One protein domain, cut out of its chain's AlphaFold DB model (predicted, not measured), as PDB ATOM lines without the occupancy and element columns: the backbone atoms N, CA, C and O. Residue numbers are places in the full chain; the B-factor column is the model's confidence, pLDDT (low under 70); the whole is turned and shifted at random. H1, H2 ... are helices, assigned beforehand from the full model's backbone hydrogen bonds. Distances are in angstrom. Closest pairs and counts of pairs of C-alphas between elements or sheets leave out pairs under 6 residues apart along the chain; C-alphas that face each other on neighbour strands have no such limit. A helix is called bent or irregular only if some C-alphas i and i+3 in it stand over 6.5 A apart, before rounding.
ATOM      1  N   LEU A 210      10.265 -52.760   3.736       91.19
ATOM      2  CA  LEU A 210       9.499 -51.735   3.032       91.19
ATOM      3  C   LEU A 210       9.471 -50.431   3.833       91.19
ATOM      4  O   LEU A 210       9.742 -49.367   3.289       91.19
ATOM      5  N   ARG A 211       9.212 -50.519   5.141       88.81
ATOM      6  CA  ARG A 211       9.219 -49.341   6.012       88.81
ATOM      7  C   ARG A 211      10.595 -48.676   6.080       88.81
ATOM      8  O   ARG A 211      10.690 -47.462   5.972       88.81
ATOM      9  N   ALA A 212      11.662 -49.465   6.209       91.19
ATOM     10  CA  ALA A 212      13.027 -48.941   6.177       91.19
ATOM     11  C   ALA A 212      13.330 -48.232   4.846       91.19
ATOM     12  O   ALA A 212      13.834 -47.116   4.857       91.19
ATOM     13  N   ARG A 213      12.933 -48.834   3.716       93.00
ATOM     14  CA  ARG A 213      13.099 -48.267   2.373       93.00
ATOM     15  C   ARG A 213      12.393 -46.918   2.215       93.00
ATOM     16  O   ARG A 213      12.994 -45.973   1.714       93.00
ATOM     17  N   LEU A 214      11.137 -46.830   2.651       91.75
ATOM     18  CA  LEU A 214      10.355 -45.591   2.599       91.75
ATOM     19  C   LEU A 214      10.950 -44.507   3.506       91.75
ATOM     20  O   LEU A 214      11.057 -43.361   3.082       91.75
ATOM     21  N   ASN A 215      11.398 -44.873   4.710       90.94
ATOM     22  CA  ASN A 215      12.039 -43.936   5.631       90.94
ATOM     23  C   ASN A 215      13.361 -43.398   5.075       90.94
ATOM     24  O   ASN A 215      13.598 -42.197   5.131       90.94
ATOM     25  N   GLU A 216      14.212 -44.262   4.514       93.50
ATOM     26  CA  GLU A 216      15.462 -43.844   3.865       93.50
ATOM     27  C   GLU A 216      15.202 -42.889   2.695       93.50
ATOM     28  O   GLU A 216      15.921 -41.904   2.524       93.50
ATOM     29  N   ASN A 217      14.162 -43.166   1.904       94.75
ATOM     30  CA  ASN A 217      13.741 -42.303   0.807       94.75
ATOM     31  C   ASN A 217      13.290 -40.926   1.326       94.75
ATOM     32  O   ASN A 217      13.786 -39.899   0.862       94.75
ATOM     33  N   GLN A 218      12.419 -40.902   2.337       91.81
ATOM     34  CA  GLN A 218      11.891 -39.654   2.889       91.81
ATOM     35  C   GLN A 218      12.984 -38.801   3.533       91.81
ATOM     36  O   GLN A 218      13.011 -37.584   3.347       91.81
ATOM     37  N   GLU A 219      13.890 -39.436   4.275       92.75
ATOM     38  CA  GLU A 219      15.004 -38.755   4.928       92.75
ATOM     39  C   GLU A 219      15.927 -38.113   3.894       92.75
ATOM     40  O   GLU A 219      16.277 -36.940   4.024       92.75
ATOM     41  N   LEU A 220      16.251 -38.837   2.816       94.81
ATOM     42  CA  LEU A 220      17.073 -38.285   1.746       94.81
ATOM     43  C   LEU A 220      16.391 -37.101   1.055       94.81
ATOM     44  O   LEU A 220      17.046 -36.097   0.778       94.81
ATOM     45  N   TYR A 221      15.088 -37.205   0.780       94.81
ATOM     46  CA  TYR A 221      14.339 -36.121   0.147       94.81
ATOM     47  C   TYR A 221      14.387 -34.855   1.002       94.81
ATOM     48  O   TYR A 221      14.737 -33.789   0.501       94.81
ATOM     49  N   ARG A 222      14.096 -34.982   2.303       91.75
ATOM     50  CA  ARG A 222      14.132 -33.860   3.252       91.75
ATOM     51  C   ARG A 222      15.530 -33.271   3.378       91.75
ATOM     52  O   ARG A 222      15.671 -32.056   3.311       91.75
ATOM     53  N   GLN A 223      16.558 -34.112   3.490       93.31
ATOM     54  CA  GLN A 223      17.952 -33.674   3.546       93.31
ATOM     55  C   GLN A 223      18.328 -32.838   2.316       93.31
ATOM     56  O   GLN A 223      18.972 -31.795   2.448       93.31
ATOM     57  N   ILE A 224      17.942 -33.290   1.120       93.88
ATOM     58  CA  ILE A 224      18.216 -32.580  -0.130       93.88
ATOM     59  C   ILE A 224      17.423 -31.269  -0.200       93.88
ATOM     60  O   ILE A 224      18.013 -30.228  -0.488       93.88
ATOM     61  N   GLU A 225      16.121 -31.303   0.095       93.25
ATOM     62  CA  GLU A 225      15.247 -30.124   0.106       93.25
ATOM     63  C   GLU A 225      15.792 -29.044   1.057       93.25
ATOM     64  O   GLU A 225      16.041 -27.917   0.628       93.25
ATOM     65  N   ASP A 226      16.112 -29.416   2.301       91.25
ATOM     66  CA  ASP A 226      16.735 -28.531   3.292       91.25
ATOM     67  C   ASP A 226      18.081 -27.971   2.807       91.25
ATOM     68  O   ASP A 226      18.399 -26.801   3.038       91.25
ATOM     69  N   SER A 227      18.894 -28.796   2.141       91.12
ATOM     70  CA  SER A 227      20.206 -28.377   1.637       91.12
ATOM     71  C   SER A 227      20.078 -27.331   0.535       91.12
ATOM     72  O   SER A 227      20.833 -26.361   0.516       91.12
ATOM     73  N   ILE A 228      19.101 -27.487  -0.356       90.12
ATOM     74  CA  ILE A 228      18.822 -26.531  -1.431       90.12
ATOM     75  C   ILE A 228      18.278 -25.223  -0.865       90.12
ATOM     76  O   ILE A 228      18.749 -24.153  -1.249       90.12
ATOM     77  N   GLU A 229      17.335 -25.288   0.076       89.88
ATOM     78  CA  GLU A 229      16.750 -24.091   0.686       89.88
ATOM     79  C   GLU A 229      17.786 -23.262   1.460       89.88
ATOM     80  O   GLU A 229      17.737 -22.030   1.438       89.88
ATOM     81  N   ARG A 230      18.743 -23.919   2.129       89.31
ATOM     82  CA  ARG A 230      19.715 -23.251   3.013       89.31
ATOM     83  C   ARG A 230      21.065 -22.960   2.356       89.31
ATOM     84  O   ARG A 230      21.741 -22.023   2.779       89.31
ATOM     85  N   TYR A 231      21.466 -23.737   1.347       87.25
ATOM     86  CA  TYR A 231      22.828 -23.745   0.793       87.25
ATOM     87  C   TYR A 231      22.863 -23.828  -0.744       87.25
ATOM     88  O   TYR A 231      23.760 -24.453  -1.308       87.25
ATOM     89  N   SER A 232      21.935 -23.165  -1.441       75.69
ATOM     90  CA  SER A 232      21.764 -23.215  -2.910       75.69
ATOM     91  C   SER A 232      23.009 -22.925  -3.774       75.69
ATOM     92  O   SER A 232      23.001 -23.244  -4.957       75.69
ATOM     93  N   GLY A 233      24.094 -22.371  -3.219       75.81
ATOM     94  CA  GLY A 233      25.376 -22.158  -3.916       75.81
ATOM     95  C   GLY A 233      26.558 -22.978  -3.386       75.81
ATOM     96  O   GLY A 233      27.689 -22.746  -3.799       75.81
ATOM     97  N   GLN A 234      26.329 -23.876  -2.425       83.50
ATOM     98  CA  GLN A 234      27.365 -24.681  -1.762       83.50
ATOM     99  C   GLN A 234      26.931 -26.144  -1.612       83.50
ATOM    100  O   GLN A 234      27.379 -26.838  -0.700       83.50
ATOM    101  N   LEU A 235      26.049 -26.617  -2.497       84.94
ATOM    102  CA  LEU A 235      25.517 -27.980  -2.447       84.94
ATOM    103  C   LEU A 235      26.628 -29.032  -2.464       84.94
ATOM    104  O   LEU A 235      26.534 -30.002  -1.725       84.94
ATOM    105  N   GLU A 236      27.709 -28.799  -3.209       82.19
ATOM    106  CA  GLU A 236      28.892 -29.674  -3.241       82.19
ATOM    107  C   GLU A 236      29.538 -29.875  -1.864       82.19
ATOM    108  O   GLU A 236      30.044 -30.954  -1.564       82.19
ATOM    109  N   ASN A 237      29.467 -28.865  -0.994       78.25
ATOM    110  CA  ASN A 237      30.071 -28.907   0.339       78.25
ATOM    111  C   ASN A 237      29.150 -29.562   1.376       78.25
ATOM    112  O   ASN A 237      29.613 -30.017   2.419       78.25
ATOM    113  N   VAL A 238      27.840 -29.587   1.117       84.56
ATOM    114  CA  VAL A 238      26.831 -30.121   2.047       84.56
ATOM    115  C   VAL A 238      26.456 -31.551   1.672       84.56
ATOM    116  O   VAL A 238      26.394 -32.434   2.527       84.56
ATOM    117  N   LEU A 239      26.267 -31.807   0.382       86.94
ATOM    118  CA  LEU A 239      25.856 -33.084  -0.182       86.94
ATOM    119  C   LEU A 239      27.064 -33.930  -0.615       86.94
ATOM    120  O   LEU A 239      27.090 -34.500  -1.703       86.94
ATOM    121  N   THR A 240      28.050 -34.049   0.277       84.06
ATOM    122  CA  THR A 240      29.343 -34.734   0.041       84.06
ATOM    123  C   THR A 240      29.227 -36.217  -0.338       84.06
ATOM    124  O   THR A 240      30.185 -36.824  -0.819       84.06
ATOM    125  N   GLU A 241      28.056 -36.820  -0.133       87.06
ATOM    126  CA  GLU A 241      27.766 -38.200  -0.521       87.06
ATOM    127  C   GLU A 241      27.590 -38.378  -2.036       87.06
ATOM    128  O   GLU A 241      27.699 -39.505  -2.522       87.06
ATOM    129  N   PHE A 242      27.385 -37.298  -2.794       89.62
ATOM    130  CA  PHE A 242      27.292 -37.317  -4.257       89.62
ATOM    131  C   PHE A 242      28.534 -36.695  -4.902       89.62
ATOM    132  O   PHE A 242      29.206 -35.859  -4.301       89.62
ATOM    133  N   SER A 243      28.849 -37.092  -6.138       85.38
ATOM    134  CA  SER A 243      29.941 -36.459  -6.883       85.38
ATOM    135  C   SER A 243      29.574 -35.046  -7.350       85.38
ATOM    136  O   SER A 243      28.420 -34.765  -7.681       85.38
ATOM    137  N   THR A 244      30.581 -34.180  -7.489       84.81
ATOM    138  CA  THR A 244      30.452 -32.836  -8.082       84.81
ATOM    139  C   THR A 244      29.752 -32.878  -9.439       84.81
ATOM    140  O   THR A 244      28.857 -32.085  -9.720       84.81
ATOM    141  N   LYS A 245      30.092 -33.873 -10.270       87.25
ATOM    142  CA  LYS A 245      29.472 -34.068 -11.585       87.25
ATOM    143  C   LYS A 245      27.973 -34.350 -11.481       87.25
ATOM    144  O   LYS A 245      27.202 -33.819 -12.279       87.25
ATOM    145  N   PHE A 246      27.563 -35.189 -10.532       91.94
ATOM    146  CA  PHE A 246      26.151 -35.491 -10.311       91.94
ATOM    147  C   PHE A 246      25.387 -34.252  -9.837       91.94
ATOM    148  O   PHE A 246      24.310 -33.965 -10.361       91.94
ATOM    149  N   ILE A 247      25.978 -33.489  -8.909       90.44
ATOM    150  CA  ILE A 247      25.397 -32.246  -8.390       90.44
ATOM    151  C   ILE A 247      25.216 -31.225  -9.519       90.44
ATOM    152  O   ILE A 247      24.100 -30.763  -9.750       90.44
ATOM    153  N   GLN A 248      26.273 -30.941 -10.284       88.19
ATOM    154  CA  GLN A 248      26.212 -30.002 -11.404       88.19
ATOM    155  C   GLN A 248      25.137 -30.408 -12.421       88.19
ATOM    156  O   GLN A 248      24.304 -29.595 -12.809       88.19
ATOM    157  N   GLN A 249      25.094 -31.686 -12.802       92.56
ATOM    158  CA  GLN A 249      24.164 -32.157 -13.823       92.56
ATOM    159  C   GLN A 249      22.692 -32.061 -13.386       92.56
ATOM    160  O   GLN A 249      21.855 -31.619 -14.172       92.56
ATOM    161  N   HIS A 250      22.363 -32.522 -12.177       94.94
ATOM    162  CA  HIS A 250      20.971 -32.747 -11.766       94.94
ATOM    163  C   HIS A 250      20.374 -31.630 -10.905       94.94
ATOM    164  O   HIS A 250      19.157 -31.473 -10.857       94.94
ATOM    165  N   PHE A 251      21.215 -30.830 -10.249       92.38
ATOM    166  CA  PHE A 251      20.774 -29.753  -9.358       92.38
ATOM    167  C   PHE A 251      20.997 -28.363  -9.955       92.38
ATOM    168  O   PHE A 251      20.345 -27.419  -9.523       92.38
ATOM    169  N   VAL A 252      21.906 -28.225 -10.930       87.62
ATOM    170  CA  VAL A 252      22.242 -26.929 -11.543       87.62
ATOM    171  C   VAL A 252      21.838 -26.886 -13.014       87.62
ATOM    172  O   VAL A 252      21.049 -26.031 -13.402       87.62
ATOM    173  N   ASP A 253      22.350 -27.806 -13.835       89.88
ATOM    174  CA  ASP A 253      22.160 -27.755 -15.288       89.88
ATOM    175  C   ASP A 253      20.725 -28.112 -15.694       89.88
ATOM    176  O   ASP A 253      20.126 -27.436 -16.533       89.88
ATOM    177  N   LYS A 254      20.186 -29.199 -15.127       92.31
ATOM    178  CA  LYS A 254      18.838 -29.694 -15.443       92.31
ATOM    179  C   LYS A 254      17.778 -29.319 -14.412       92.31
ATOM    180  O   LYS A 254      16.618 -29.223 -14.794       92.31
ATOM    181  N   ASP A 255      18.171 -29.148 -13.147       91.25
ATOM    182  CA  ASP A 255      17.259 -29.005 -11.997       91.25
ATOM    183  C   ASP A 255      16.153 -30.091 -11.972       91.25
ATOM    184  O   ASP A 255      14.993 -29.842 -11.652       91.25
ATOM    185  N   ASP A 256      16.520 -31.324 -12.341       93.94
ATOM    186  CA  ASP A 256      15.622 -32.480 -12.472       93.94
ATOM    187  C   ASP A 256      15.702 -33.431 -11.265       93.94
ATOM    188  O   ASP A 256      15.139 -34.524 -11.287       93.94
ATOM    189  N   TRP A 257      16.367 -33.025 -10.179       93.00
ATOM    190  CA  TRP A 257      16.601 -33.875  -9.007       93.00
ATOM    191  C   TRP A 257      15.301 -34.453  -8.405       93.00
ATOM    192  O   TRP A 257      15.264 -35.604  -7.969       93.00
ATOM    193  N   ARG A 258      14.181 -33.720  -8.442       92.88
ATOM    194  CA  ARG A 258      12.881 -34.220  -7.943       92.88
ATOM    195  C   ARG A 258      12.285 -35.343  -8.796       92.88
ATOM    196  O   ARG A 258      11.419 -36.069  -8.318       92.88
ATOM    197  N   GLU A 259      12.727 -35.472 -10.042       92.56
ATOM    198  CA  GLU A 259      12.195 -36.425 -11.020       92.56
ATOM    199  C   GLU A 259      12.990 -37.737 -11.061       92.56
ATOM    200  O   GLU A 259      12.515 -38.733 -11.612       92.56
ATOM    201  N   LEU A 260      14.187 -37.757 -10.468       93.62
ATOM    202  CA  LEU A 260      15.048 -38.934 -10.436       93.62
ATOM    203  C   LEU A 260      14.444 -40.060  -9.588       93.62
ATOM    204  O   LEU A 260      13.850 -39.826  -8.532       93.62
ATOM    205  N   ASP A 261      14.655 -41.301 -10.033       94.00
ATOM    206  CA  ASP A 261      14.329 -42.476  -9.226       94.00
ATOM    207  C   ASP A 261      15.272 -42.569  -8.018       94.00
ATOM    208  O   ASP A 261      16.470 -42.288  -8.110       94.00
ATOM    209  N   PHE A 262      14.743 -43.007  -6.882       94.94
ATOM    210  CA  PHE A 262      15.478 -43.186  -5.643       94.94
ATOM    211  C   PHE A 262      16.702 -44.101  -5.815       94.94
ATOM    212  O   PHE A 262      17.736 -43.874  -5.185       94.94
ATOM    213  N   SER A 263      16.637 -45.103  -6.701       93.88
ATOM    214  CA  SER A 263      17.773 -45.981  -6.998       93.88
ATOM    215  C   SER A 263      18.963 -45.229  -7.594       93.88
ATOM    216  O   SER A 263      20.099 -45.568  -7.273       93.88
ATOM    217  N   VAL A 264      18.733 -44.174  -8.385       95.88
ATOM    218  CA  VAL A 264      19.797 -43.365  -9.005       95.88
ATOM    219  C   VAL A 264      20.662 -42.714  -7.931       95.88
ATOM    220  O   VAL A 264      21.890 -42.751  -8.010       95.88
ATOM    221  N   TYR A 265      20.033 -42.179  -6.883       95.38
ATOM    222  CA  TYR A 265      20.750 -41.611  -5.745       95.38
ATOM    223  C   TYR A 265      21.574 -42.658  -5.005       95.38
ATOM    224  O   TYR A 265      22.717 -42.398  -4.639       95.38
ATOM    225  N   GLN A 266      21.017 -43.847  -4.787       93.88
ATOM    226  CA  GLN A 266      21.727 -44.914  -4.083       93.88
ATOM    227  C   GLN A 266      22.927 -45.431  -4.869       93.88
ATOM    228  O   GLN A 266      23.998 -45.625  -4.296       93.88
ATOM    229  N   GLU A 267      22.762 -45.622  -6.175       93.00
ATOM    230  CA  GLU A 267      23.842 -46.019  -7.073       93.00
ATOM    231  C   GLU A 267      24.945 -44.964  -7.120       93.00
ATOM    232  O   GLU A 267      26.124 -45.316  -7.098       93.00
ATOM    233  N   GLU A 268      24.586 -43.678  -7.140       93.44
ATOM    234  CA  GLU A 268      25.567 -42.598  -7.099       93.44
ATOM    235  C   GLU A 268      26.304 -42.547  -5.757       93.44
ATOM    236  O   GLU A 268      27.534 -42.503  -5.755       93.44
ATOM    237  N   LYS A 269      25.597 -42.644  -4.621       90.69
ATOM    238  CA  LYS A 269      26.234 -42.733  -3.296       90.69
ATOM    239  C   LYS A 269      27.186 -43.927  -3.219       90.69
ATOM    240  O   LYS A 269      28.315 -43.793  -2.745       90.69
ATOM    241  N   ALA A 270      26.764 -45.088  -3.721       88.25
ATOM    242  CA  ALA A 270      27.597 -46.285  -3.766       88.25
ATOM    243  C   ALA A 270      28.848 -46.050  -4.624       88.25
ATOM    244  O   ALA A 270      29.963 -46.250  -4.142       88.25
ATOM    245  N   ARG A 271      28.685 -45.535  -5.847       85.75
ATOM    246  CA  ARG A 271      29.786 -45.238  -6.771       85.75
ATOM    247  C   ARG A 271      30.776 -44.230  -6.189       85.75
ATOM    248  O   ARG A 271      31.980 -44.472  -6.239       85.75
ATOM    249  N   ASN A 272      30.282 -43.142  -5.605       83.44
ATOM    250  CA  ASN A 272      31.111 -42.120  -4.971       83.44
ATOM    251  C   ASN A 272      31.859 -42.687  -3.749       83.44
ATOM    252  O   ASN A 272      33.047 -42.438  -3.572       83.44
ATOM    253  N   SER A 273      31.215 -43.551  -2.954       76.88
ATOM    254  CA  SER A 273      31.866 -44.221  -1.817       76.88
ATOM    255  C   SER A 273      32.927 -45.259  -2.229       76.88
ATOM    256  O   SER A 273      33.888 -45.515  -1.493       76.88
ATOM    257  N   GLU A 274      32.770 -45.877  -3.404       69.12
ATOM    258  CA  GLU A 274      33.707 -46.857  -3.956       69.12
ATOM    259  C   GLU A 274      34.946 -46.207  -4.578       69.12
ATOM    260  O   GLU A 274      36.031 -46.808  -4.538       69.12
ATOM    261  N   GLN A 275      34.805 -44.982  -5.098       58.66
ATOM    262  CA  GLN A 275      35.893 -44.152  -5.610       58.66
ATOM    263  C   GLN A 275      36.824 -43.723  -4.468       58.66
ATOM    264  O   GLN A 275      36.736 -42.651  -3.880       58.66
TER     265      GLN A 275
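What this domain is: This is residues 210 to 275 of the 372 residues of an uncharacterized protein of Erwinia amylovora ATCC BAA-2158 (UniProt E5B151). One long helix, H1, makes the longest axis of the model, and after it the chain folds back along one side of it through the short helix H2 to two further helices, H3 and H4. H3 and H4 run opposite ways in a loose pair, and H4 leads off crosswise from near H1; contacts between the helices are few. The printed part has 66 residues with four named helices, in the order H1, H2, H3, H4, and no named strand; its class is all helix. It is compact, with a radius of gyration of the C-alphas of 11.6 A, and the C-alphas span 34 by 28 by 19 A.

How they stand to each other: H1, residues 210 to 231, touches H2, residues 235 to 238, with its residues 227 to 231 alone; their closest C-alphas are those of Ser 227 and Leu 235, 6.7 A apart. H2 and H3, residues 244 to 253, only just touch, with 3 pairs of C-alphas within 8 A, the closest being those of Glu 236 and Thr 244 at 6.0 A. H1 and H3 are apart. H4, residues 262 to 274, is close to H3 but not clearly touching: their closest C-alphas, those of Phe 246 and Glu 268, are 7.8 A apart. H3 and H4 stand at a shallow tilt of 31 degrees and run opposite ways. H4 is also close to H1 but not clearly touching, with the C-alphas of Asn 217 and Phe 262 closest at 6.7 A. The lines of H1 and H4 are about perpendicular, at 77 degrees. H2 and H4 are apart. In H1 and H4 every O i to N i+4 pair is within hydrogen-bond range, in H3 5 of 6 are, and H2 is too short for such a pair.

Where its parts are: H1 begins with C-alpha 210 at (9.499, -51.735, 3.032) and measures 31.1 A from first to last C-alpha. H2 measures 5.1 A. H3 measures 12.1 A, from C-alpha 244 at (30.452, -32.836, -8.082); it is neither bent nor irregular, but only just: C-alphas 250 and 253 are 6.2 A apart. H4 measures 18.7 A and ends with C-alpha 274 at (33.707, -46.857, -3.956).

The domain as a whole: The two C-alphas farthest apart are those of Leu 210 and Gly 233, at 34.3 A. The printed part has no cut. The links from H1 to H2, with 3 residues, and from H2 to H3, with 5, are tight; the link from H3 to H4, with 8 residues, is short. The mean pLDDT of the printed part is 89.0, and residues 274 to 275 are under 70.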